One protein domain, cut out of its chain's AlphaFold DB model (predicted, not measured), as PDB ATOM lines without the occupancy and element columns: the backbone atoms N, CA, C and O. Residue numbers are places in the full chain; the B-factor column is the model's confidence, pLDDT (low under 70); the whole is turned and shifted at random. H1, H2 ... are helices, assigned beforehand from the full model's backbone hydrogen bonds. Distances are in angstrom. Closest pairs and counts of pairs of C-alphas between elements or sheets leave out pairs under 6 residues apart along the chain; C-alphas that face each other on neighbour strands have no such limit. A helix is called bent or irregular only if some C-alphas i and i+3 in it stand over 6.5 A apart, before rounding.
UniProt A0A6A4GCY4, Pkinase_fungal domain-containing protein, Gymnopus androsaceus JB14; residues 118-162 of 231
ATOM      1  N   PRO A 118     186.155 234.537 196.381       77.06
ATOM      2  CA  PRO A 118     186.606 235.917 196.219       77.06
ATOM      3  C   PRO A 118     188.014 235.978 195.610       77.06
ATOM      4  O   PRO A 118     188.828 235.103 195.898       77.06
ATOM      5  N   GLU A 119     188.297 237.028 194.837       73.44
ATOM      6  CA  GLU A 119     189.586 237.269 194.163       73.44
ATOM      7  C   GLU A 119     190.783 237.069 195.111       73.44
ATOM      8  O   GLU A 119     191.606 236.178 194.888       73.44
ATOM      9  N   ASP A 120     190.775 237.772 196.246       79.06
ATOM     10  CA  ASP A 120     191.842 237.738 197.258       79.06
ATOM     11  C   ASP A 120     191.759 236.551 198.238       79.06
ATOM     12  O   ASP A 120     192.506 236.482 199.218       79.06
ATOM     13  N   SER A 121     190.815 235.624 198.048       82.38
ATOM     14  CA  SER A 121     190.655 234.490 198.962       82.38
ATOM     15  C   SER A 121     191.645 233.378 198.621       82.38
ATOM     16  O   SER A 121     191.703 232.974 197.463       82.38
ATOM     17  N   PRO A 122     192.344 232.771 199.596       88.31
ATOM     18  CA  PRO A 122     193.118 231.568 199.321       88.31
ATOM     19  C   PRO A 122     192.194 230.439 198.851       88.31
ATOM     20  O   PRO A 122     191.038 230.321 199.278       88.31
ATOM     21  N   THR A 123     192.724 229.581 197.990       91.00
ATOM     22  CA  THR A 123     192.097 228.316 197.606       91.00
ATOM     23  C   THR A 123     191.993 227.370 198.806       91.00
ATOM     24  O   THR A 123     192.667 227.530 199.834       91.00
ATOM     25  N   GLU A 124     191.163 226.329 198.692       91.50
ATOM     26  CA  GLU A 124     191.089 225.295 199.731       91.50
ATOM     27  C   GLU A 124     192.424 224.555 199.896       91.50
ATOM     28  O   GLU A 124     192.802 224.231 201.023       91.50
ATOM     29  N   LEU A 125     193.176 224.349 198.806       92.44
ATOM     30  CA  LEU A 125     194.504 223.735 198.851       92.44
ATOM     31  C   LEU A 125     195.517 224.615 199.597       92.44
ATOM     32  O   LEU A 125     196.223 224.121 200.477       92.44
ATOM     33  N   GLU A 126     195.564 225.914 199.303       93.88
ATOM     34  CA  GLU A 126     196.442 226.863 200.002       93.88
ATOM     35  C   GLU A 126     196.079 226.973 201.483       93.88
ATOM     36  O   GLU A 126     196.954 226.892 202.346       93.88
ATOM     37  N   THR A 127     194.784 227.069 201.792       92.50
ATOM     38  CA  THR A 127     194.283 227.098 203.173       92.50
ATOM     39  C   THR A 127     194.700 225.836 203.923       92.50
ATOM     40  O   THR A 127     195.251 225.905 205.023       92.50
ATOM     41  N   ARG A 128     194.507 224.667 203.311       92.44
ATOM     42  CA  ARG A 128     194.906 223.376 203.873       92.44
ATOM     43  C   ARG A 128     196.416 223.286 204.104       92.44
ATOM     44  O   ARG A 128     196.841 222.817 205.159       92.44
ATOM     45  N   ASN A 129     197.225 223.735 203.149       92.62
ATOM     46  CA  ASN A 129     198.685 223.731 203.265       92.62
ATOM     47  C   ASN A 129     199.175 224.712 204.337       92.62
ATOM     48  O   ASN A 129     200.100 224.388 205.085       92.62
ATOM     49  N   SER A 130     198.520 225.866 204.470       92.06
ATOM     50  CA  SER A 130     198.760 226.818 205.557       92.06
ATOM     51  C   SER A 130     198.453 226.189 206.918       92.06
ATOM     52  O   SER A 130     199.301 226.221 207.811       92.06
ATOM     53  N   ILE A 131     197.304 225.514 207.061       90.06
ATOM     54  CA  ILE A 131     196.953 224.775 208.283       90.06
ATOM     55  C   ILE A 131     198.033 223.738 208.590       90.06
ATOM     56  O   ILE A 131     198.615 223.791 209.671       90.06
ATOM     57  N   ARG A 132     198.366 222.855 207.637       89.75
ATOM     58  CA  ARG A 132     199.410 221.825 207.793       89.75
ATOM     59  C   ARG A 132     200.746 222.416 208.241       89.75
ATOM     60  O   ARG A 132     201.385 221.871 209.133       89.75
ATOM     61  N   THR A 133     201.158 223.530 207.641       88.62
ATOM     62  CA  THR A 133     202.431 224.198 207.947       88.62
ATOM     63  C   THR A 133     202.442 224.815 209.344       88.62
ATOM     64  O   THR A 133     203.515 224.939 209.936       88.62
ATOM     65  N   ASN A 134     201.274 225.198 209.862       87.44
ATOM     66  CA  ASN A 134     201.102 225.832 211.165       87.44
ATOM     67  C   ASN A 134     200.756 224.849 212.293       87.44
ATOM     68  O   ASN A 134     200.842 225.232 213.467       87.44
ATOM     69  N   VAL A 135     200.413 223.593 211.968       84.19
ATOM     70  CA  VAL A 135     200.240 222.523 212.959       84.19
ATOM     71  C   VAL A 135     201.479 222.468 213.847       84.19
ATOM     72  O   VAL A 135     202.610 222.441 213.369       84.19
ATOM     73  N   ASN A 136     201.257 222.482 215.159       73.56
ATOM     74  CA  ASN A 136     202.292 222.436 216.189       73.56
ATOM     75  C   ASN A 136     203.277 223.618 216.235       73.56
ATOM     76  O   ASN A 136     204.135 223.628 217.115       73.56
ATOM     77  N   LYS A 137     203.136 224.631 215.367       81.69
ATOM     78  CA  LYS A 137     203.916 225.880 215.443       81.69
ATOM     79  C   LYS A 137     203.239 226.937 216.306       81.69
ATOM     80  O   LYS A 137     203.894 227.550 217.137       81.69
ATOM     81  N   VAL A 138     201.940 227.150 216.087       77.06
ATOM     82  CA  VAL A 138     201.160 228.172 216.811       77.06
ATOM     83  C   VAL A 138     200.486 227.567 218.038       77.06
ATOM     84  O   VAL A 138     200.582 228.113 219.129       77.06
ATOM     85  N   ASN A 139     199.851 226.404 217.866       71.12
ATOM     86  CA  ASN A 139     199.226 225.635 218.938       71.12
ATOM     87  C   ASN A 139     199.733 224.195 218.862       71.12
ATOM     88  O   ASN A 139     199.485 223.500 217.873       71.12
ATOM     89  N   ARG A 140     200.471 223.756 219.885       76.31
ATOM     90  CA  ARG A 140     200.979 222.383 219.974       76.31
ATOM     91  C   ARG A 140     199.848 221.436 220.357       76.31
ATOM     92  O   ARG A 140     199.312 221.514 221.456       76.31
ATOM     93  N   LEU A 141     199.506 220.539 219.443       77.06
ATOM     94  CA  LEU A 141     198.557 219.454 219.635       77.06
ATOM     95  C   LEU A 141     199.359 218.162 219.805       77.06
ATOM     96  O   LEU A 141     199.802 217.569 218.828       77.06
ATOM     97  N   GLU A 142     199.566 217.723 221.048       81.00
ATOM     98  CA  GLU A 142     200.396 216.541 221.353       81.00
ATOM     99  C   GLU A 142     199.897 215.247 220.695       81.00
ATOM    100  O   GLU A 142     200.681 214.339 220.437       81.00
ATOM    101  N   TRP A 143     198.601 215.176 220.397       80.19
ATOM    102  CA  TRP A 143     197.964 214.028 219.757       80.19
ATOM    103  C   TRP A 143     198.052 214.050 218.223       80.19
ATOM    104  O   TRP A 143     197.785 213.026 217.594       80.19
ATOM    105  N   LEU A 144     198.404 215.188 217.610       79.75
ATOM    106  CA  LEU A 144     198.429 215.344 216.157       79.75
ATOM    107  C   LEU A 144     199.872 215.326 215.643       79.75
ATOM    108  O   LEU A 144     200.589 216.329 215.679       79.75
ATOM    109  N   ASP A 145     200.280 214.173 215.118       83.38
ATOM    110  CA  ASP A 145     201.507 214.043 214.337       83.38
ATOM    111  C   ASP A 145     201.292 214.642 212.939       83.38
ATOM    112  O   ASP A 145     200.397 214.229 212.200       83.38
ATOM    113  N   VAL A 146     202.133 215.607 212.556       82.81
ATOM    114  CA  VAL A 146     202.076 216.264 211.239       82.81
ATOM    115  C   VAL A 146     202.244 215.268 210.086       82.81
ATOM    116  O   VAL A 146     201.656 215.459 209.020       82.81
ATOM    117  N   ASN A 147     202.973 214.169 210.306       86.38
ATOM    118  CA  ASN A 147     203.146 213.113 209.307       86.38
ATOM    119  C   ASN A 147     201.841 212.350 209.038       86.38
ATOM    120  O   ASN A 147     201.668 211.796 207.958       86.38
ATOM    121  N   LYS A 148     200.902 212.379 209.990       87.88
ATOM    122  CA  LYS A 148     199.566 211.779 209.889       87.88
ATOM    123  C   LYS A 148     198.485 212.783 209.506       87.88
ATOM    124  O   LYS A 148     197.302 212.482 209.576       87.88
ATOM    125  N   PHE A 149     198.853 213.996 209.097       87.38
ATOM    126  CA  PHE A 149     197.881 215.040 208.760       87.38
ATOM    127  C   PHE A 149     196.868 214.592 207.690       87.38
ATOM    128  O   PHE A 149     195.691 214.929 207.781       87.38
ATOM    129  N   ASP A 150     197.307 213.801 206.704       89.81
ATOM    130  CA  ASP A 150     196.430 213.286 205.642       89.81
ATOM    131  C   ASP A 150     195.401 212.258 206.145       89.81
ATOM    132  O   ASP A 150     194.401 212.041 205.468       89.81
ATOM    133  N   ASP A 151     195.600 211.675 207.331       89.75
ATOM    134  CA  ASP A 151     194.659 210.720 207.931       89.75
ATOM    135  C   ASP A 151     193.444 211.433 208.548       89.75
ATOM    136  O   ASP A 151     192.372 210.845 208.688       89.75
ATOM    137  N   TYR A 152     193.603 212.707 208.921       86.88
ATOM    138  CA  TYR A 152     192.577 213.493 209.616       86.88
ATOM    139  C   TYR A 152     191.913 214.552 208.732       86.88
ATOM    140  O   TYR A 152     190.794 214.978 209.016       86.88
ATOM    141  N   PHE A 153     192.594 215.001 207.677       89.06
ATOM    142  CA  PHE A 153     192.117 216.061 206.793       89.06
ATOM    143  C   PHE A 153     191.883 215.540 205.381       89.06
ATOM    144  O   PHE A 153     192.653 214.734 204.863       89.06
ATOM    145  N   VAL A 154     190.866 216.086 204.711       90.75
ATOM    146  CA  VAL A 154     190.582 215.784 203.301       90.75
ATOM    147  C   VAL A 154     191.834 216.018 202.461       90.75
ATOM    148  O   VAL A 154     192.449 217.083 202.532       90.75
ATOM    149  N   LYS A 155     192.222 215.026 201.660       92.06
ATOM    150  CA  LYS A 155     193.309 215.159 200.692       92.06
ATOM    151  C   LYS A 155     192.798 215.903 199.461       92.06
ATOM    152  O   LYS A 155     191.867 215.447 198.806       92.06
ATOM    153  N   ILE A 156     193.425 217.034 199.160       92.81
ATOM    154  CA  ILE A 156     193.160 217.819 197.953       92.81
ATOM    155  C   ILE A 156     194.331 217.573 197.009       92.81
ATOM    156  O   ILE A 156     195.478 217.799 197.395       92.81
ATOM    157  N   TYR A 157     194.043 217.035 195.824       91.19
ATOM    158  CA  TYR A 157     195.070 216.691 194.839       91.19
ATOM    159  C   TYR A 157     195.539 217.913 194.060       91.19
ATOM    160  O   TYR A 157     196.738 218.085 193.879       91.19
ATOM    161  N   ASP A 158     194.594 218.743 193.632       91.38
ATOM    162  CA  ASP A 158     194.856 219.927 192.831       91.38
ATOM    163  C   ASP A 158     193.732 220.951 193.046       91.38
ATOM    164  O   ASP A 158     192.618 220.589 193.441       91.38
ATOM    165  N   CYS A 159     194.036 222.226 192.830       90.81
ATOM    166  CA  CYS A 159     193.084 223.322 192.863       90.81
ATOM    167  C   CYS A 159     193.516 224.370 191.842       90.81
ATOM    168  O   CYS A 159     194.571 224.983 191.985       90.81
ATOM    169  N   VAL A 160     192.677 224.594 190.835       88.12
ATOM    170  CA  VAL A 160     192.968 225.515 189.737       88.12
ATOM    171  C   VAL A 160     191.963 226.653 189.749       88.12
ATOM    172  O   VAL A 160     190.774 226.442 189.991       88.12
ATOM    173  N   ARG A 161     192.457 227.864 189.503       86.19
ATOM    174  CA  ARG A 161     191.624 229.032 189.229       86.19
ATOM    175  C   ARG A 161     191.329 229.080 187.738       86.19
ATOM    176  O   ARG A 161     192.236 228.924 186.923       86.19
ATOM    177  N   VAL A 162     190.062 229.268 187.392       79.69
ATOM    178  CA  VAL A 162     189.638 229.346 185.992       79.69
ATOM    179  C   VAL A 162     190.178 230.637 185.386       79.69
ATOM    180  O   VAL A 162     189.969 231.726 185.927       79.69
TER     181      VAL A 162
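Overview. This is residues 118 to 162 of the 231 residues of the protein "Pkinase_fungal domain-containing protein" of Gymnopus androsaceus JB14 (UniProt A0A6A4GCY4). The printed part is a flat, loose U that folds back on itself: residues 118 to 134, with helix H1, make one arm, and the short helix H2 with the unnamed stretch 153 to 162 makes the other. A long link, residues 135 to 145, makes the turn, and its residues 137 to 143 stick out at that end. The printed part has 45 residues with two named helices, H1 then H2, and no named strand; the class is all helix, though 18 residues, under half, are in named elements. It is loose, with a radius of gyration of the C-alphas of 12.2 A, and spans 39 by 20 by 10 A.

Arrangement. Look first at H1, residues 124 to 134, then past the link at H2, residues 146 to 152. They are close but not clearly touching, with 2 pairs of C-alphas within 8 A; their closest C-alphas, those of Arg 132 and Phe 149, are 7.0 A apart. Their lines stand at a steep tilt of 41 degrees, and they run opposite ways. In H1 every O i to N i+4 pair is within hydrogen-bond range; in H2 0 of 3 are, beside 3 of 4 O i to N i+3 pairs.

Along the chain. Find C-alpha 124 at (191.089, 225.295, 199.731); from there H1 runs 15.2 A to C-alpha 134 at (201.102, 225.832, 211.165). H2 runs 10.0 A from Val 146 to C-alpha 152 at (192.577, 213.493, 209.616). H2 is irregular: C-alphas 147 and 150 are 7.7 A apart, against about 5 A in a regular helix, and its line is a rough one.

Size, cuts and confidence. The two C-alphas farthest apart, those of Glu 142 and Val 162, are 39.1 A apart, while the first and last printed, those of Pro 118 and Val 162, are 12.5 A apart. The link from H1 to H2, 11 residues, is long, and its residues 137 to 143 stand free. The printed part has no cut. The mean pLDDT of the printed part of this model is 85.8, and no printed residue is under 70.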